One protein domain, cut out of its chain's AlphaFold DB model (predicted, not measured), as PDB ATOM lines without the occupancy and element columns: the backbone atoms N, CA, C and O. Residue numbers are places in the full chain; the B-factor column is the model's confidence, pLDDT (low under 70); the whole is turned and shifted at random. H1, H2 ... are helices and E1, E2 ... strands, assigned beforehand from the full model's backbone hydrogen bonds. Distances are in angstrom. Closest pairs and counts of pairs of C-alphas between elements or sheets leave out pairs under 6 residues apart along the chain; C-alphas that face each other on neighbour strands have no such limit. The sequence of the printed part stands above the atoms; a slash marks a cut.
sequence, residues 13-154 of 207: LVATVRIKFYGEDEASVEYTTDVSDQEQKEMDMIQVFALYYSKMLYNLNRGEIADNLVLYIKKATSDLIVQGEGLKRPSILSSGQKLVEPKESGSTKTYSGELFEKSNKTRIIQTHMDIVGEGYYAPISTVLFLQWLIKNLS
ATOM      1  N   LEU A  13     127.712  81.509 161.227       94.56
ATOM      2  CA  LEU A  13     126.806  82.257 160.352       94.56
ATOM      3  C   LEU A  13     126.503  81.416 159.102       94.56
ATOM      4  O   LEU A  13     127.419  80.919 158.450       94.56
ATOM      5  N   VAL A  14     125.221  81.233 158.796       95.62
ATOM      6  CA  VAL A  14     124.735  80.435 157.657       95.62
ATOM      7  C   VAL A  14     124.236  81.341 156.539       95.62
ATOM      8  O   VAL A  14     124.583  81.159 155.373       95.62
ATOM      9  N   ALA A  15     123.415  82.324 156.897       97.19
ATOM     10  CA  ALA A  15     122.804  83.228 155.941       97.19
ATOM     11  C   ALA A  15     122.452  84.565 156.590       97.19
ATOM     12  O   ALA A  15     122.238  84.652 157.799       97.19
ATOM     13  N   THR A  16     122.358  85.606 155.773       97.75
ATOM     14  CA  THR A  16     121.856  86.921 156.174       97.75
ATOM     15  C   THR A  16     120.778  87.367 155.201       97.75
ATOM     16  O   THR A  16     120.963  87.268 153.990       97.75
ATOM     17  N   VAL A  17     119.677  87.902 155.725       98.06
ATOM     18  CA  VAL A  17     118.708  88.695 154.964       98.06
ATOM     19  C   VAL A  17     118.796  90.155 155.395       98.06
ATOM     20  O   VAL A  17     118.915  90.451 156.586       98.06
ATOM     21  N   ARG A  18     118.731  91.079 154.435       97.31
ATOM     22  CA  ARG A  18     118.603  92.521 154.672       97.31
ATOM     23  C   ARG A  18     117.435  93.060 153.865       97.31
ATOM     24  O   ARG A  18     117.377  92.857 152.659       97.31
ATOM     25  N   ILE A  19     116.529  93.755 154.535       96.88
ATOM     26  CA  ILE A  19     115.377  94.425 153.939       96.88
ATOM     27  C   ILE A  19     115.620  95.922 154.097       96.88
ATOM     28  O   ILE A  19     115.583  96.441 155.217       96.88
ATOM     29  N   LYS A  20     115.939  96.601 152.994       95.75
ATOM     30  CA  LYS A  20     116.282  98.028 152.983       95.75
ATOM     31  C   LYS A  20     115.131  98.820 152.390       95.75
ATOM     32  O   LYS A  20     114.740  98.560 151.259       95.75
ATOM     33  N   PHE A  21     114.627  99.800 153.125       94.50
ATOM     34  CA  PHE A  21     113.605 100.728 152.651       94.50
ATOM     35  C   PHE A  21     114.264 101.985 152.091       94.50
ATOM     36  O   PHE A  21     115.138 102.556 152.738       94.50
ATOM     37  N   TYR A  22     113.830 102.423 150.912       94.12
ATOM     38  CA  TYR A  22     114.276 103.644 150.223       94.12
ATOM     39  C   TYR A  22     113.188 104.734 150.212       94.12
ATOM     40  O   TYR A  22     113.265 105.697 149.456       94.12
ATOM     41  N   GLY A  23     112.154 104.544 151.030       88.94
ATOM     42  CA  GLY A  23     110.925 105.326 151.112       88.94
ATOM     43  C   GLY A  23     109.837 104.488 151.790       88.94
ATOM     44  O   GLY A  23     110.108 103.364 152.214       88.94
ATOM     45  N   GLU A  24     108.613 105.010 151.876       85.25
ATOM     46  CA  GLU A  24     107.476 104.278 152.468       85.25
ATOM     47  C   GLU A  24     107.049 103.064 151.628       85.25
ATOM     48  O   GLU A  24     106.619 102.051 152.179       85.25
ATOM     49  N   ASP A  25     107.239 103.143 150.309       88.69
ATOM     50  CA  ASP A  25     106.727 102.158 149.350       88.69
ATOM     51  C   ASP A  25     107.817 101.396 148.581       88.69
ATOM     52  O   ASP A  25     107.523 100.447 147.854       88.69
ATOM     53  N   GLU A  26     109.087 101.785 148.709       94.12
ATOM     54  CA  GLU A  26     110.193 101.152 147.982       94.12
ATOM     55  C   GLU A  26     111.102 100.382 148.926       94.12
ATOM     56  O   GLU A  26     111.681 100.971 149.842       94.12
ATOM     57  N   ALA A  27     111.320  99.097 148.653       96.31
ATOM     58  CA  ALA A  27     112.295  98.315 149.399       96.31
ATOM     59  C   ALA A  27     113.039  97.296 148.537       96.31
ATOM     60  O   ALA A  27     112.492  96.781 147.565       96.31
ATOM     61  N   SER A  28     114.269  96.967 148.913       97.62
ATOM     62  CA  SER A  28     114.993  95.805 148.393       97.62
ATOM     63  C   SER A  28     115.101  94.723 149.462       97.62
ATOM     64  O   SER A  28     115.070  94.999 150.665       97.62
ATOM     65  N   VAL A  29     115.246  93.480 149.009       98.00
ATOM     66  CA  VAL A  29     115.580  92.338 149.861       98.00
ATOM     67  C   VAL A  29     116.847  91.705 149.308       98.00
ATOM     68  O   VAL A  29     116.897  91.295 148.150       98.00
ATOM     69  N   GLU A  30     117.874  91.649 150.142       97.44
ATOM     70  CA  GLU A  30     119.167  91.051 149.836       97.44
ATOM     71  C   GLU A  30     119.352  89.810 150.702       97.44
ATOM     72  O   GLU A  30     119.203  89.877 151.923       97.44
ATOM     73  N   TYR A  31     119.706  88.692 150.074       97.38
ATOM     74  CA  TYR A  31     120.022  87.442 150.756       97.38
ATOM     75  C   TYR A  31     121.456  87.022 150.433       97.38
ATOM     76  O   TYR A  31     121.816  86.896 149.261       97.38
ATOM     77  N   THR A  32     122.266  86.774 151.461       96.69
ATOM     78  CA  THR A  32     123.663  86.342 151.317       96.69
ATOM     79  C   THR A  32     123.916  85.058 152.095       96.69
ATOM     80  O   THR A  32     123.552  84.957 153.266       96.69
ATOM     81  N   THR A  33     124.574  84.092 151.460       95.94
ATOM     82  CA  THR A  33     125.017  82.831 152.065       95.94
ATOM     83  C   THR A  33     126.262  82.331 151.336       95.94
ATOM     84  O   THR A  33     126.427  82.622 150.151       95.94
ATOM     85  N   ASP A  34     127.091  81.552 152.028       91.12
ATOM     86  CA  ASP A  34     128.243  80.857 151.438       91.12
ATOM     87  C   ASP A  34     127.864  79.478 150.860       91.12
ATOM     88  O   ASP A  34     128.711  78.762 150.324       91.12
ATOM     89  N   VAL A  35     126.595  79.071 150.980       91.00
ATOM     90  CA  VAL A  35     126.088  77.811 150.425       91.00
ATOM     91  C   VAL A  35     125.977  77.912 148.902       91.00
ATOM     92  O   VAL A  35     125.251  78.753 148.371       91.00
ATOM     93  N   SER A  36     126.677  77.017 148.200       88.94
ATOM     94  CA  SER A  36     126.634  76.909 146.736       88.94
ATOM     95  C   SER A  36     125.521  75.996 146.218       88.94
ATOM     96  O   SER A  36     125.109  76.135 145.070       88.94
ATOM     97  N   ASP A  37     125.068  75.044 147.035       95.69
ATOM     98  CA  ASP A  37     123.992  74.123 146.679       95.69
ATOM     99  C   ASP A  37     122.634  74.842 146.685       95.69
ATOM    100  O   ASP A  37     122.259  75.475 147.674       95.69
ATOM    101  N   GLN A  38     121.908  74.775 145.567       93.88
ATOM    102  CA  GLN A  38     120.684  75.557 145.379       93.88
ATOM    103  C   GLN A  38     119.537  75.075 146.278       93.88
ATOM    104  O   GLN A  38     118.798  75.906 146.803       93.88
ATOM    105  N   GLU A  39     119.398  73.765 146.490       94.44
ATOM    106  CA  GLU A  39     118.341  73.205 147.337       94.44
ATOM    107  C   GLU A  39     118.561  73.607 148.799       94.44
ATOM    108  O   GLU A  39     117.675  74.178 149.439       94.44
ATOM    109  N   GLN A  40     119.783  73.429 149.307       94.75
ATOM    110  CA  GLN A  40     120.153  73.864 150.651       94.75
ATOM    111  C   GLN A  40     119.986  75.378 150.819       94.75
ATOM    112  O   GLN A  40     119.502  75.835 151.856       94.75
ATOM    113  N   LYS A  41     120.347  76.168 149.801       96.75
ATOM    114  CA  LYS A  41     120.182  77.624 149.812       96.75
ATOM    115  C   LYS A  41     118.715  78.027 149.939       96.75
ATOM    116  O   LYS A  41     118.405  78.907 150.740       96.75
ATOM    117  N   GLU A  42     117.818  77.407 149.178       98.00
ATOM    118  CA  GLU A  42     116.379  77.680 149.255       98.00
ATOM    119  C   GLU A  42     115.789  77.248 150.605       98.00
ATOM    120  O   GLU A  42     115.019  77.997 151.212       98.00
ATOM    121  N   MET A  43     116.224  76.108 151.144       95.94
ATOM    122  CA  MET A  43     115.847  75.672 152.491       95.94
ATOM    123  C   MET A  43     116.322  76.643 153.577       95.94
ATOM    124  O   MET A  43     115.582  76.924 154.523       95.94
ATOM    125  N   ASP A  44     117.527  77.196 153.439       96.62
ATOM    126  CA  ASP A  44     118.047  78.212 154.352       96.62
ATOM    127  C   ASP A  44     117.230  79.508 154.254       96.62
ATOM    128  O   ASP A  44     116.849  80.051 155.291       96.62
ATOM    129  N   MET A  45     116.862  79.962 153.046       98.19
ATOM    130  CA  MET A  45     115.980  81.126 152.854       98.19
ATOM    131  C   MET A  45     114.638  80.960 153.580       98.19
ATOM    132  O   MET A  45     114.180  81.881 154.263       98.19
ATOM    133  N   ILE A  46     114.023  79.780 153.465       98.00
ATOM    134  CA  ILE A  46     112.751  79.456 154.124       98.00
ATOM    135  C   ILE A  46     112.915  79.450 155.649       98.00
ATOM    136  O   ILE A  46     112.068  79.985 156.366       98.00
ATOM    137  N   GLN A  47     114.022  78.905 156.157       96.56
ATOM    138  CA  GLN A  47     114.341  78.932 157.586       96.56
ATOM    139  C   GLN A  47     114.554  80.349 158.112       96.56
ATOM    140  O   GLN A  47     114.009  80.688 159.168       96.56
ATOM    141  N   VAL A  48     115.286  81.189 157.372       97.69
ATOM    142  CA  VAL A  48     115.443  82.608 157.710       97.69
ATOM    143  C   VAL A  48     114.073  83.268 157.800       97.69
ATOM    144  O   VAL A  48     113.796  83.930 158.796       97.69
ATOM    145  N   PHE A  49     113.193  83.055 156.820       98.38
ATOM    146  CA  PHE A  49     111.851  83.633 156.831       98.38
ATOM    147  C   PHE A  49     111.006  83.175 158.017       98.38
ATOM    148  O   PHE A  49     110.459  84.016 158.725       98.38
ATOM    149  N   ALA A  50     110.920  81.869 158.270       97.81
ATOM    150  CA  ALA A  50     110.104  81.325 159.355       97.81
ATOM    151  C   ALA A  50     110.550  81.859 160.726       97.81
ATOM    152  O   ALA A  50     109.727  82.288 161.540       97.81
ATOM    153  N   LEU A  51     111.863  81.894 160.970       96.31
ATOM    154  CA  LEU A  51     112.422  82.432 162.208       96.31
ATOM    155  C   LEU A  51     112.259  83.957 162.292       96.31
ATOM    156  O   LEU A  51     111.898  84.470 163.351       96.31
ATOM    157  N   TYR A  52     112.472  84.684 161.189       96.50
ATOM    158  CA  TYR A  52     112.271  86.136 161.113       96.50
ATOM    159  C   TYR A  52     110.819  86.515 161.405       96.50
ATOM    160  O   TYR A  52     110.563  87.400 162.217       96.50
ATOM    161  N   TYR A  53     109.870  85.810 160.792       96.44
ATOM    162  CA  TYR A  53     108.438  86.002 160.988       96.44
ATOM    163  C   TYR A  53     108.019  85.698 162.430       96.44
ATOM    164  O   TYR A  53     107.352  86.518 163.057       96.44
ATOM    165  N   SER A  54     108.470  84.575 162.999       95.38
ATOM    166  CA  SER A  54     108.207  84.251 164.409       95.38
ATOM    167  C   SER A  54     108.761  85.325 165.354       95.38
ATOM    168  O   SER A  54     108.070  85.785 166.266       95.38
ATOM    169  N   LYS A  55     109.979  85.813 165.089       93.31
ATOM    170  CA  LYS A  55     110.599  86.899 165.856       93.31
ATOM    171  C   LYS A  55     109.848  88.224 165.712       93.31
ATOM    172  O   LYS A  55     109.683  88.919 166.710       93.31
ATOM    173  N   MET A  56     109.367  88.546 164.511       92.75
ATOM    174  CA  MET A  56     108.538  89.724 164.256       92.75
ATOM    175  C   MET A  56     107.252  89.677 165.082       92.75
ATOM    176  O   MET A  56     106.967  90.616 165.819       92.75
ATOM    177  N   LEU A  57     106.514  88.564 165.032       92.50
ATOM    178  CA  LEU A  57     105.282  88.402 165.807       92.50
ATOM    179  C   LEU A  57     105.524  88.493 167.317       92.50
ATOM    180  O   LEU A  57     104.758  89.149 168.022       92.50
ATOM    181  N   TYR A  58     106.599  87.873 167.807       91.50
ATOM    182  CA  TYR A  58     106.995  87.971 169.210       91.50
ATOM    183  C   TYR A  58     107.251  89.423 169.618       91.50
ATOM    184  O   TYR A  58     106.757  89.878 170.648       91.50
ATOM    185  N   ASN A  59     107.991  90.167 168.796       88.50
ATOM    186  CA  ASN A  59     108.338  91.546 169.105       88.50
ATOM    187  C   ASN A  59     107.141  92.509 169.007       88.50
ATOM    188  O   ASN A  59     107.079  93.470 169.767       88.50
ATOM    189  N   LEU A  60     106.194  92.253 168.097       87.19
ATOM    190  CA  LEU A  60     104.937  93.003 168.002       87.19
ATOM    191  C   LEU A  60     104.001  92.748 169.197       87.19
ATOM    192  O   LEU A  60     103.038  93.488 169.354       87.19
ATOM    193  N   ASN A  61     104.297  91.730 170.018       77.31
ATOM    194  CA  ASN A  61     103.727  91.449 171.336       77.31
ATOM    195  C   ASN A  61     102.200  91.649 171.439       77.31
ATOM    196  O   ASN A  61     101.751  92.734 171.793       77.31
ATOM    197  N   ARG A  62     101.420  90.586 171.164       69.06
ATOM    198  CA  ARG A  62      99.935  90.516 171.222       69.06
ATOM    199  C   ARG A  62      99.250  91.870 171.015       69.06
ATOM    200  O   ARG A  62      98.752  92.488 171.955       69.06
ATOM    201  N   GLY A  63      99.210  92.294 169.761       80.25
ATOM    202  CA  GLY A  63      98.508  93.495 169.341       80.25
ATOM    203  C   GLY A  63      97.859  93.293 167.983       80.25
ATOM    204  O   GLY A  63      98.211  92.374 167.243       80.25
ATOM    205  N   GLU A  64      96.949  94.199 167.640       86.94
ATOM    206  CA  GLU A  64      96.204  94.186 166.377       86.94
ATOM    207  C   GLU A  64      97.127  94.060 165.151       86.94
ATOM    208  O   GLU A  64      96.815  93.356 164.197       86.94
ATOM    209  N   ILE A  65      98.316  94.669 165.203       88.56
ATOM    210  CA  ILE A  65      99.320  94.586 164.134       88.56
ATOM    211  C   ILE A  65      99.834  93.147 163.948       88.56
ATOM    212  O   ILE A  65      99.995  92.704 162.811       88.56
ATOM    213  N   ALA A  66     100.075  92.405 165.034       90.00
ATOM    214  CA  ALA A  66     100.540  91.020 164.962       90.00
ATOM    215  C   ALA A  66      99.452  90.105 164.381       90.00
ATOM    216  O   ALA A  66      99.732  89.319 163.476       90.00
ATOM    217  N   ASP A  67      98.207  90.252 164.842       90.75
ATOM    218  CA  ASP A  67      97.070  89.473 164.336       90.75
ATOM    219  C   ASP A  67      96.795  89.774 162.856       90.75
ATOM    220  O   ASP A  67      96.625  88.855 162.051       90.75
ATOM    221  N   ASN A  68      96.843  91.051 162.468       92.00
ATOM    222  CA  ASN A  68      96.707  91.461 161.073       92.00
ATOM    223  C   ASN A  68      97.835  90.903 160.203       92.00
ATOM    224  O   ASN A  68      97.565  90.447 159.093       92.00
ATOM    225  N   LEU A  69      99.076  90.871 160.701       93.38
ATOM    226  CA  LEU A  69     100.188  90.253 159.981       93.38
ATOM    227  C   LEU A  69      99.959  88.745 159.791       93.38
ATOM    228  O   LEU A  69     100.145  88.246 158.683       93.38
ATOM    229  N   VAL A  70      99.491  88.025 160.819       94.00
ATOM    230  CA  VAL A  70      99.152  86.594 160.702       94.00
ATOM    231  C   VAL A  70      98.076  86.360 159.647       94.00
ATOM    232  O   VAL A  70      98.234  85.496 158.779       94.00
ATOM    233  N   LEU A  71      96.992  87.137 159.691       93.38
ATOM    234  CA  LEU A  71      95.902  87.043 158.720       93.38
ATOM    235  C   LEU A  71      96.380  87.360 157.301       93.38
ATOM    236  O   LEU A  71      96.015  86.648 156.363       93.38
ATOM    237  N   TYR A  72      97.227  88.379 157.150       94.88
ATOM    238  CA  TYR A  72      97.797  88.773 155.868       94.88
ATOM    239  C   TYR A  72      98.647  87.655 155.269       94.88
ATOM    240  O   TYR A  72      98.410  87.240 154.137       94.88
ATOM    241  N   ILE A  73      99.603  87.134 156.040       95.12
ATOM    242  CA  ILE A  73     100.508  86.072 155.596       95.12
ATOM    243  C   ILE A  73      99.718  84.803 155.269       95.12
ATOM    244  O   ILE A  73      99.948  84.206 154.221       95.12
ATOM    245  N   LYS A  74      98.737  84.428 156.098       93.19
ATOM    246  CA  LYS A  74      97.860  83.276 155.838       93.19
ATOM    247  C   LYS A  74      97.076  83.424 154.533       93.19
ATOM    248  O   LYS A  74      96.954  82.459 153.778       93.19
ATOM    249  N   LYS A  75      96.512  84.606 154.272       92.69
ATOM    250  CA  LYS A  75      95.798  84.875 153.019       92.69
ATOM    251  C   LYS A  75      96.759  84.803 151.833       92.69
ATOM    252  O   LYS A  75      96.501  84.061 150.892       92.69
ATOM    253  N   ALA A  76      97.895  85.493 151.934       92.94
ATOM    254  CA  ALA A  76      98.921  85.533 150.903       92.94
ATOM    255  C   ALA A  76      99.409  84.132 150.515       92.94
ATOM    256  O   ALA A  76      99.503  83.849 149.329       92.94
ATOM    257  N   THR A  77      99.675  83.244 151.482       91.75
ATOM    258  CA  THR A  77     100.108  81.866 151.198       91.75
ATOM    259  C   THR A  77      98.992  80.984 150.641       91.75
ATOM    260  O   THR A  77      99.273  80.110 149.825       91.75
ATOM    261  N   SER A  78      97.736  81.214 151.037       87.50
ATOM    262  CA  SER A  78      96.580  80.486 150.491       87.50
ATOM    263  C   SER A  78      96.348  80.813 149.014       87.50
ATOM    264  O   SER A  78      96.043  79.919 148.231       87.50
ATOM    265  N   ASP A  79      96.573  82.067 148.615       86.75
ATOM    266  CA  ASP A  79      96.416  82.522 147.228       86.75
ATOM    267  C   ASP A  79      97.507  81.968 146.280       86.75
ATOM    268  O   ASP A  79      97.372  82.065 145.057       86.75
ATOM    269  N   LEU A  80      98.582  81.367 146.817       87.44
ATOM    270  CA  LEU A  80      99.650  80.750 146.016       87.44
ATOM    271  C   LEU A  80      99.268  79.368 145.485       87.44
ATOM    272  O   LEU A  80      99.730  78.993 144.413       87.44
ATOM    273  N   ILE A  81      98.451  78.600 146.207       82.19
ATOM    274  CA  ILE A  81      98.077  77.234 145.815       82.19
ATOM    275  C   ILE A  81      96.597  77.227 145.441       82.19
ATOM    276  O   ILE A  81      95.724  77.117 146.302       82.19
ATOM    277  N   VAL A  82      96.308  77.323 144.142       72.25
ATOM    278  CA  VAL A  82      94.932  77.309 143.636       72.25
ATOM    279  C   VAL A  82      94.579  75.904 143.158       72.25
ATOM    280  O   VAL A  82      95.217  75.353 142.257       72.25
ATOM    281  N   GLN A  83      93.549  75.311 143.769       65.31
ATOM    282  CA  GLN A  83      93.050  73.990 143.382       65.31
ATOM    283  C   GLN A  83      92.703  73.964 141.890       65.31
ATOM    284  O   GLN A  83      91.933  74.790 141.410       65.31
ATOM    285  N   GLY A  84      93.284  73.011 141.160       61.44
ATOM    286  CA  GLY A  84      93.052  72.834 139.723       61.44
ATOM    287  C   GLY A  84      93.843  73.770 138.802       61.44
ATOM    288  O   GLY A  84      93.910  73.492 137.610       61.44
ATOM    289  N   GLU A  85      94.483  74.820 139.324       67.50
ATOM    290  CA  GLU A  85      95.277  75.773 138.523       67.50
ATOM    291  C   GLU A  85      96.779  75.747 138.851       67.50
ATOM    292  O   GLU A  85      97.579  76.354 138.141       67.50
ATOM    293  N   GLY A  86      97.176  75.018 139.896       76.56
ATOM    294  CA  GLY A  86      98.574  74.866 140.288       76.56
ATOM    295  C   GLY A  86      99.108  76.052 141.093       76.56
ATOM    296  O   GLY A  86      98.356  76.788 141.741       76.56
ATOM    297  N   LEU A  87     100.434  76.194 141.101       87.56
ATOM    298  CA  LEU A  87     101.132  77.217 141.871       87.56
ATOM    299  C   LEU A  87     101.088  78.568 141.145       87.56
ATOM    300  O   LEU A  87     101.520  78.688 139.998       87.56
ATOM    301  N   LYS A  88     100.610  79.605 141.832       88.31
ATOM    302  CA  LYS A  88     100.621  80.992 141.364       88.31
ATOM    303  C   LYS A  88     101.674  81.804 142.105       88.31
ATOM    304  O   LYS A  88     101.969  81.564 143.271       88.31
ATOM    305  N   ARG A  89     102.195  82.829 141.426       91.56
ATOM    306  CA  ARG A  89     103.154  83.801 141.981       91.56
ATOM    307  C   ARG A  89     102.598  85.233 141.912       91.56
ATOM    308  O   ARG A  89     103.174  86.075 141.221       91.56
ATOM    309  N   PRO A  90     101.443  85.518 142.546       89.88
ATOM    310  CA  PRO A  90     100.858  86.850 142.554       89.88
ATOM    311  C   PRO A  90     101.759  87.858 143.276       89.88
ATOM    312  O   PRO A  90     102.610  87.506 144.098       89.88
ATOM    313  N   SER A  91     101.520  89.140 142.996       93.06
ATOM    314  CA  SER A  91     101.968  90.189 143.906       93.06
ATOM    315  C   SER A  91     101.084  90.173 145.151       93.06
ATOM    316  O   SER A  91      99.864  90.260 145.044       93.06
ATOM    317  N   ILE A  92     101.712  90.089 146.316       94.62
ATOM    318  CA  ILE A  92     101.102  90.192 147.639       94.62
ATOM    319  C   ILE A  92     101.421  91.544 148.282       94.62
ATOM    320  O   ILE A  92     101.334  91.668 149.496       94.62
ATOM    321  N   LEU A  93     101.881  92.530 147.514       93.81
ATOM    322  CA  LEU A  93     102.161  93.875 148.015       93.81
ATOM    323  C   LEU A  93     100.921  94.763 147.905       93.81
ATOM    324  O   LEU A  93     100.113  94.602 146.987       93.81
ATOM    325  N   SER A  94     100.788  95.713 148.831       90.12
ATOM    326  CA  SER A  94      99.728  96.726 148.758       90.12
ATOM    327  C   SER A  94      99.955  97.680 147.581       90.12
ATOM    328  O   SER A  94     101.049  97.757 147.026       90.12
ATOM    329  N   SER A  95      98.917  98.424 147.185       87.69
ATOM    330  CA  SER A  95      99.053  99.439 146.131       87.69
ATOM    331  C   SER A  95     100.160 100.441 146.486       87.69
ATOM    332  O   SER A  95     100.243 100.872 147.630       87.69
ATOM    333  N   GLY A  96     101.020 100.775 145.520       88.31
ATOM    334  CA  GLY A  96     102.189 101.642 145.718       88.31
ATOM    335  C   GLY A  96     103.460 100.891 146.124       88.31
ATOM    336  O   GLY A  96     104.529 101.192 145.592       88.31
ATOM    337  N   GLN A  97     103.344  99.855 146.963       93.06
ATOM    338  CA  GLN A  97     104.491  99.084 147.441       93.06
ATOM    339  C   GLN A  97     105.170  98.293 146.321       93.06
ATOM    340  O   GLN A  97     104.525  97.604 145.522       93.06
ATOM    341  N   LYS A  98     106.503  98.324 146.297       94.94
ATOM    342  CA  LYS A  98     107.303  97.608 145.304       94.94
ATOM    343  C   LYS A  98     108.640  97.124 145.851       94.94
ATOM    344  O   LYS A  98     109.337  97.815 146.592       94.94
ATOM    345  N   LEU A  99     109.017  95.932 145.384       96.31
ATOM    346  CA  LEU A  99     110.393  95.456 145.465       96.31
ATOM    347  C   LEU A  99     111.212  96.098 144.347       96.31
ATOM    348  O   LEU A  99     110.865  95.952 143.174       96.31
ATOM    349  N   VAL A 100     112.282  96.789 144.721       96.06
ATOM    350  CA  VAL A 100     113.254  97.402 143.811       96.06
ATOM    351  C   VAL A 100     114.594  96.683 143.905       96.06
ATOM    352  O   VAL A 100     114.881  96.006 144.896       96.06
ATOM    353  N   GLU A 101     115.429  96.861 142.883       94.19
ATOM    354  CA  GLU A 101     116.816  96.400 142.933       94.19
ATOM    355  C   GLU A 101     117.583  97.077 144.083       94.19
ATOM    356  O   GLU A 101     117.324  98.251 144.385       94.19
ATOM    357  N   PRO A 102     118.528  96.370 144.733       92.50
ATOM    358  CA  PRO A 102     119.363  96.952 145.774       92.50
ATOM    359  C   PRO A 102     120.113  98.195 145.282       92.50
ATOM    360  O   PRO A 102     120.845  98.152 144.295       92.50
ATOM    361  N   LYS A 103     119.954  99.308 146.000       91.44
ATOM    362  CA  LYS A 103     120.708 100.553 145.787       91.44
ATOM    363  C   LYS A 103     121.844 100.635 146.811       91.44
ATOM    364  O   LYS A 103     121.643 100.289 147.980       91.44
ATOM    365  N   GLU A 104     123.009 101.131 146.391       85.25
ATOM    366  CA  GLU A 104     124.198 101.243 147.254       85.25
ATOM    367  C   GLU A 104     124.010 102.215 148.428       85.25
ATOM    368  O   GLU A 104     124.589 102.022 149.495       85.25
ATOM    369  N   SER A 105     123.185 103.250 148.258       87.25
ATOM    370  CA  SER A 105     122.927 104.271 149.275       87.25
ATOM    371  C   SER A 105     121.461 104.711 149.289       87.25
ATOM    372  O   SER A 105     120.664 104.318 148.433       87.25
ATOM    373  N   GLY A 106     121.099 105.516 150.293       87.12
ATOM    374  CA  GLY A 106     119.773 106.125 150.403       87.12
ATOM    375  C   GLY A 106     118.718 105.262 151.091       87.12
ATOM    376  O   GLY A 106     117.536 105.588 151.000       87.12
ATOM    377  N   SER A 107     119.103 104.171 151.767       90.81
ATOM    378  CA  SER A 107     118.150 103.468 152.623       90.81
ATOM    379  C   SER A 107     117.823 104.323 153.847       90.81
ATOM    380  O   SER A 107     118.710 104.788 154.563       90.81
ATOM    381  N   THR A 108     116.537 104.542 154.087       89.50
ATOM    382  CA  THR A 108     116.034 105.253 155.265       89.50
ATOM    383  C   THR A 108     115.928 104.318 156.462       89.50
ATOM    384  O   THR A 108     116.080 104.757 157.602       89.50
ATOM    385  N   LYS A 109     115.684 103.025 156.210       90.56
ATOM    386  CA  LYS A 109     115.578 101.972 157.226       90.56
ATOM    387  C   LYS A 109     116.143 100.664 156.713       90.56
ATOM    388  O   LYS A 109     116.063 100.363 155.522       90.56
ATOM    389  N   THR A 110     116.716  99.877 157.616       92.81
ATOM    390  CA  THR A 110     117.221  98.539 157.306       92.81
ATOM    391  C   THR A 110     116.835  97.586 158.420       92.81
ATOM    392  O   THR A 110     117.191  97.809 159.573       92.81
ATOM    393  N   TYR A 111     116.157  96.505 158.056       94.19
ATOM    394  CA  TYR A 111     115.925  95.372 158.938       94.19
ATOM    395  C   TYR A 111     116.794  94.213 158.485       94.19
ATOM    396  O   TYR A 111     116.910  93.962 157.284       94.19
ATOM    397  N   SER A 112     117.389  93.481 159.419       95.12
ATOM    398  CA  SER A 112     118.181  92.302 159.075       95.12
ATOM    399  C   SER A 112     117.855  91.096 159.939       95.12
ATOM    400  O   SER A 112     117.355  91.217 161.061       95.12
ATOM    401  N   GLY A 113     118.132  89.923 159.381       96.00
ATOM    402  CA  GLY A 113     118.074  88.639 160.062       96.00
ATOM    403  C   GLY A 113     119.309  87.822 159.716       96.00
ATOM    404  O   GLY A 113     119.595  87.606 158.542       96.00
ATOM    405  N   GLU A 114     120.032  87.376 160.730       97.00
ATOM    406  CA  GLU A 114     121.232  86.554 160.612       97.00
ATOM    407  C   GLU A 114     120.927  85.165 161.165       97.00
ATOM    408  O   GLU A 114     120.589  85.008 162.342       97.00
ATOM    409  N   LEU A 115     121.001  84.159 160.299       95.88
ATOM    410  CA  LEU A 115     120.801  82.762 160.653       95.88
ATOM    411  C   LEU A 115     122.118  82.178 161.149       95.88
ATOM    412  O   LEU A 115     123.092  82.116 160.397       95.88
ATOM    413  N   PHE A 116     122.124  81.694 162.384       94.69
ATOM    414  CA  PHE A 116     123.261  81.010 162.982       94.69
ATOM    415  C   PHE A 116     122.942  79.540 163.236       94.69
ATOM    416  O   PHE A 116     121.869  79.208 163.743       94.69
ATOM    417  N   GLU A 117     123.902  78.665 162.953       92.00
ATOM    418  CA  GLU A 117     123.891  77.262 163.360       92.00
ATOM    419  C   GLU A 117     124.791  77.079 164.586       92.00
ATOM    420  O   GLU A 117     125.971  77.437 164.578       92.00
ATOM    421  N   LYS A 118     124.219  76.517 165.650       89.56
ATOM    422  CA  LYS A 118     124.944  76.112 166.856       89.56
ATOM    423  C   LYS A 118     125.628  74.762 166.642       89.56
ATOM    424  O   LYS A 118     125.203  73.962 165.811       89.56
ATOM    425  N   SER A 119     126.612  74.449 167.483       86.25
ATOM    426  CA  SER A 119     127.330  73.163 167.469       86.25
ATOM    427  C   SER A 119     126.419  71.926 167.512       86.25
ATOM    428  O   SER A 119     126.709  70.917 166.876       86.25
ATOM    429  N   ASN A 120     125.277  72.010 168.200       83.88
ATOM    430  CA  ASN A 120     124.267  70.951 168.273       83.88
ATOM    431  C   ASN A 120     123.281  70.942 167.084       83.88
ATOM    432  O   ASN A 120     122.192  70.385 167.209       83.88
ATOM    433  N   LYS A 121     123.613  71.611 165.971       84.94
ATOM    434  CA  LYS A 121     122.774  71.771 164.767       84.94
ATOM    435  C   LYS A 121     121.468  72.536 164.970       84.94
ATOM    436  O   LYS A 121     120.676  72.662 164.041       84.94
ATOM    437  N   THR A 122     121.246  73.110 166.152       85.31
ATOM    438  CA  THR A 122     120.122  74.026 166.357       85.31
ATOM    439  C   THR A 122     120.383  75.315 165.599       85.31
ATOM    440  O   THR A 122     121.443  75.924 165.754       85.31
ATOM    441  N   ARG A 123     119.395  75.766 164.831       88.44
ATOM    442  CA  ARG A 123     119.455  77.038 164.120       88.44
ATOM    443  C   ARG A 123     118.638  78.104 164.833       88.44
ATOM    444  O   ARG A 123     117.549  77.835 165.335       88.44
ATOM    445  N   ILE A 124     119.197  79.303 164.919       90.88
ATOM    446  CA  ILE A 124     118.577  80.469 165.551       90.88
ATOM    447  C   ILE A 124     118.748  81.689 164.657       90.88
ATOM    448  O   ILE A 124     119.701  81.761 163.887       90.88
ATOM    449  N   ILE A 125     117.849  82.662 164.793       93.69
ATOM    450  CA  ILE A 125     117.980  83.949 164.114       93.69
ATOM    451  C   ILE A 125     118.323  85.052 165.112       93.69
ATOM    452  O   ILE A 125     117.714  85.153 166.182       93.69
ATOM    453  N   GLN A 126     119.278  85.897 164.746       93.19
ATOM    454  CA  GLN A 126     119.481  87.198 165.366       93.19
ATOM    455  C   GLN A 126     118.917  88.263 164.438       93.19
ATOM    456  O   GLN A 126     119.232  88.294 163.253       93.19
ATOM    457  N   THR A 127     118.061  89.131 164.964       91.12
ATOM    458  CA  THR A 127     117.390  90.154 164.163       91.12
ATOM    459  C   THR A 127     117.774  91.536 164.641       91.12
ATOM    460  O   THR A 127     117.680  91.811 165.838       91.12
ATOM    461  N   HIS A 128     118.115  92.416 163.708       89.62
ATOM    462  CA  HIS A 128     118.288  93.837 163.981       89.62
ATOM    463  C   HIS A 128     117.056  94.551 163.435       89.62
ATOM    464  O   HIS A 128     116.886  94.702 162.224       89.62
ATOM    465  N   MET A 129     116.147  94.881 164.347       81.56
ATOM    466  CA  MET A 129     114.880  95.541 164.063       81.56
ATOM    467  C   MET A 129     114.727  96.664 165.081       81.56
ATOM    468  O   MET A 129     114.765  96.388 166.281       81.56
ATOM    469  N   ASP A 130     114.558  97.899 164.619       71.00
ATOM    470  CA  ASP A 130     114.060  98.953 165.494       71.00
ATOM    471  C   ASP A 130     112.532  98.893 165.481       71.00
ATOM    472  O   ASP A 130     111.896  98.974 164.428       71.00
ATOM    473  N   ILE A 131     111.957  98.614 166.646       67.88
ATOM    474  CA  ILE A 131     110.522  98.345 166.828       67.88
ATOM    475  C   ILE A 131     109.901  99.443 167.699       67.88
ATOM    476  O   ILE A 131     108.680  99.560 167.800       67.88
ATOM    477  N   VAL A 132     110.731 100.300 168.304       57.31
ATOM    478  CA  VAL A 132     110.269 101.389 169.161       57.31
ATOM    479  C   VAL A 132     109.816 102.544 168.271       57.31
ATOM    480  O   VAL A 132     110.620 103.278 167.714       57.31
ATOM    481  N   GLY A 133     108.498 102.708 168.139       54.53
ATOM    482  CA  GLY A 133     107.891 103.811 167.382       54.53
ATOM    483  C   GLY A 133     107.671 103.539 165.889       54.53
ATOM    484  O   GLY A 133     107.147 104.403 165.191       54.53
ATOM    485  N   GLU A 134     107.997 102.342 165.396       59.91
ATOM    486  CA  GLU A 134     107.938 102.004 163.966       59.91
ATOM    487  C   GLU A 134     106.857 100.961 163.655       59.91
ATOM    488  O   GLU A 134     107.135  99.841 163.235       59.91
ATOM    489  N   GLY A 135     105.589 101.339 163.852       64.44
ATOM    490  CA  GLY A 135     104.446 100.447 163.608       64.44
ATOM    491  C   GLY A 135     104.226 100.067 162.135       64.44
ATOM    492  O   GLY A 135     103.600  99.048 161.861       64.44
ATOM    493  N   TYR A 136     104.744 100.858 161.188       75.94
ATOM    494  CA  TYR A 136     104.527 100.650 159.751       75.94
ATOM    495  C   TYR A 136     105.559  99.697 159.126       75.94
ATOM    496  O   TYR A 136     105.202  98.675 158.548       75.94
ATOM    497  N   TYR A 137     106.853  99.989 159.270       86.81
ATOM    498  CA  TYR A 137     107.905  99.320 158.497       86.81
ATOM    499  C   TYR A 137     108.206  97.886 158.944       86.81
ATOM    500  O   TYR A 137     108.505  97.035 158.106       86.81
ATOM    501  N   ALA A 138     108.101  97.603 160.243       88.25
ATOM    502  CA  ALA A 138     108.410  96.291 160.799       88.25
ATOM    503  C   ALA A 138     107.497  95.171 160.247       88.25
ATOM    504  O   ALA A 138     108.020  94.232 159.654       88.25
ATOM    505  N   PRO A 139     106.153  95.233 160.324       91.00
ATOM    506  CA  PRO A 139     105.313  94.193 159.717       91.00
ATOM    507  C   PRO A 139     105.452  94.139 158.184       91.00
ATOM    508  O   PRO A 139     105.423  93.057 157.592       91.00
ATOM    509  N   ILE A 140     105.658  95.288 157.531       92.50
ATOM    510  CA  ILE A 140     105.824  95.365 156.072       92.50
ATOM    511  C   ILE A 140     107.113  94.678 155.616       92.50
ATOM    512  O   ILE A 140     107.124  94.056 154.554       92.50
ATOM    513  N   SER A 141     108.182  94.706 156.414       94.44
ATOM    514  CA  SER A 141     109.429  94.016 156.074       94.44
ATOM    515  C   SER A 141     109.221  92.501 155.935       94.44
ATOM    516  O   SER A 141     109.776  91.886 155.023       94.44
ATOM    517  N   THR A 142     108.365  91.899 156.772       95.62
ATOM    518  CA  THR A 142     107.974  90.487 156.650       95.62
ATOM    519  C   THR A 142     107.216  90.232 155.349       95.62
ATOM    520  O   THR A 142     107.516  89.265 154.651       95.62
ATOM    521  N   VAL A 143     106.271  91.104 154.987       96.25
ATOM    522  CA  VAL A 143     105.494  90.974 153.740       96.25
ATOM    523  C   VAL A 143     106.392  91.101 152.507       96.25
ATOM    524  O   VAL A 143     106.303  90.286 151.590       96.25
ATOM    525  N   LEU A 144     107.307  92.072 152.497       96.94
ATOM    526  CA  LEU A 144     108.283  92.260 151.421       96.94
ATOM    527  C   LEU A 144     109.225  91.064 151.289       96.94
ATOM    528  O   LEU A 144     109.523  90.637 150.173       96.94
ATOM    529  N   PHE A 145     109.663  90.495 152.413       97.88
ATOM    530  CA  PHE A 145     110.492  89.298 152.388       97.88
ATOM    531  C   PHE A 145     109.718  88.095 151.829       97.88
ATOM    532  O   PHE A 145     110.231  87.409 150.946       97.88
ATOM    533  N   LEU A 146     108.456  87.891 152.228       98.06
ATOM    534  CA  LEU A 146     107.609  86.851 151.633       98.06
ATOM    535  C   LEU A 146     107.429  87.064 150.123       98.06
ATOM    536  O   LEU A 146     107.596  86.127 149.345       98.06
ATOM    537  N   GLN A 147     107.150  88.296 149.689       97.62
ATOM    538  CA  GLN A 147     107.042  88.621 148.268       97.62
ATOM    539  C   GLN A 147     108.330  88.292 147.510       97.62
ATOM    540  O   GLN A 147     108.274  87.809 146.374       97.62
ATOM    541  N   TRP A 148     109.486  88.575 148.107       98.19
ATOM    542  CA  TRP A 148     110.773  88.267 147.502       98.19
ATOM    543  C   TRP A 148     110.971  86.752 147.370       98.19
ATOM    544  O   TRP A 148     111.377  86.291 146.306       98.19
ATOM    545  N   LEU A 149     110.586  85.959 148.374       98.06
ATOM    546  CA  LEU A 149     110.630  84.492 148.307       98.06
ATOM    547  C   LEU A 149     109.691  83.929 147.236       98.06
ATOM    548  O   LEU A 149     110.104  83.074 146.457       98.06
ATOM    549  N   ILE A 150     108.472  84.468 147.122       97.00
ATOM    550  CA  ILE A 150     107.513  84.104 146.062       97.00
ATOM    551  C   ILE A 150     108.119  84.303 144.665       97.00
ATOM    552  O   ILE A 150     107.787  83.565 143.739       97.00
ATOM    553  N   LYS A 151     109.018  85.279 144.491       95.88
ATOM    554  CA  LYS A 151     109.698  85.530 143.212       95.88
ATOM    555  C   LYS A 151     110.934  84.654 142.985       95.88
ATOM    556  O   LYS A 151     111.238  84.378 141.832       95.88
ATOM    557  N   ASN A 152     111.636  84.249 144.044       96.25
ATOM    558  CA  ASN A 152     112.995  83.698 143.937       96.25
ATOM    559  C   ASN A 152     113.127  82.206 144.282       96.25
ATOM    560  O   ASN A 152     114.117  81.601 143.888       96.25
ATOM    561  N   LEU A 153     112.174  81.606 145.002       97.25
ATOM    562  CA  LEU A 153     112.200  80.168 145.292       97.25
ATOM    563  C   LEU A 153     111.764  79.350 144.074       97.25
ATOM    564  O   LEU A 153     110.893  79.795 143.321       97.25
ATOM    565  N   SER A 154     112.287  78.133 143.915       95.44
ATOM    566  CA  SER A 154     111.698  77.131 143.018       95.44
ATOM    567  C   SER A 154     110.267  76.760 143.439       95.44
ATOM    568  O   SER A 154     109.845  77.035 144.564       95.44
TER     569      SER A 154
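Overview. This is residues 13 to 154 of the 207 residues of an uncharacterized protein of Candidatus Kuenenbacteria bacterium RIFCSPLOWO2_02_FULL_42_16 (UniProt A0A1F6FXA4). A four-stranded sheet, E2 E1 E3 E4, forms a wall with H1 and H3 side by side over one face and no named helix over the other; H2 packs on these two helices on their side away from the sheet. A stretch of 30 residues without a named element, 79 to 108, loops from the end of H2 back to the sheet. The 142 printed residues have three named helices and four named strands, in the order E1 E2 H1 H2 E3 E4 H3, and the sheet is antiparallel throughout. The class is mixed, helices and strands; the whole is compact, with a radius of gyration of the C-alphas of 15.1 A, and rounded, spanning 44 by 42 by 35 A.

Arrangement. In the sheet, E1, residues 13 to 21, is the inner neighbour of edge strand E2, residues 26 to 33, with N 18 and O 30 2.8 A apart, within hydrogen-bond range. E1 also pairs with E3, residues 109 to 117, through N 17 and O 113 at 2.8 A. E3 and edge strand E4, residues 123 to 128, have N 114 and O 126 at 2.8 A. The sheet is twisted, its C-alphas up to 4.4 A off the best plane. H1, residues 38 to 60, is on the sheet at a height of 8.1 A, slantwise to the strands, at 56 degrees to E4 on the local plane. H3, residues 137 to 152, is on the same face at a height of 8.5 A, only just across the strands, at 63 degrees to E2 on the local plane. With the sheet they make two layers, helices on one face of a sheet. H1 and H3 touch, opposite ways at a shallow tilt of 18 degrees, the closest C-alphas being those of Tyr 53 and Thr 142, 6.3 A apart. H2, residues 64 to 78, is not on the sheet. It touches H3 the same way at a shallow tilt of 10 degrees, with the C-alphas of Leu 69 and Pro 139 closest at 6.5 A. H1 and H2, a helical hairpin, only just touch, with 3 pairs of C-alphas within 8 A, closest at Leu 57 and Ala 66, 5.5 A. H1, H2 and H3 form a bundle, three helices running roughly along one another. E2, H1 H2 and E3 make a split strand-helix-strand unit, two strands running the same way with E1 between them, its crossover left-handed. Every O i to N i+4 pair is within hydrogen-bond range in H1 and H2, and 11 of 12 are in H3.

Along the chain. E1 begins at C-alpha 13, (126.806, 82.257, 160.352), and is 24.0 A long; E2 is 23.9 A, E3 26.8 A and E4 16.8 A. H1 is 32.6 A long, ending at C-alpha 60, (104.937, 93.003, 168.002). H2 is 21.0 A, and H3 is 22.0 A, ending at C-alpha 152, (112.995, 83.698, 143.937).

Size, cuts and confidence. The two C-alphas farthest apart are those of Gly 84 and Val 132, 44.5 A. The printed part has no cut. The link from H2 to E3 is long; within it residues 98 to 99 pair, parallel, with residues 26 to 27 of E2. The mean pLDDT of the printed part is 90.4, with residue 62, residues 83 to 85 and residues 131 to 135 under 70.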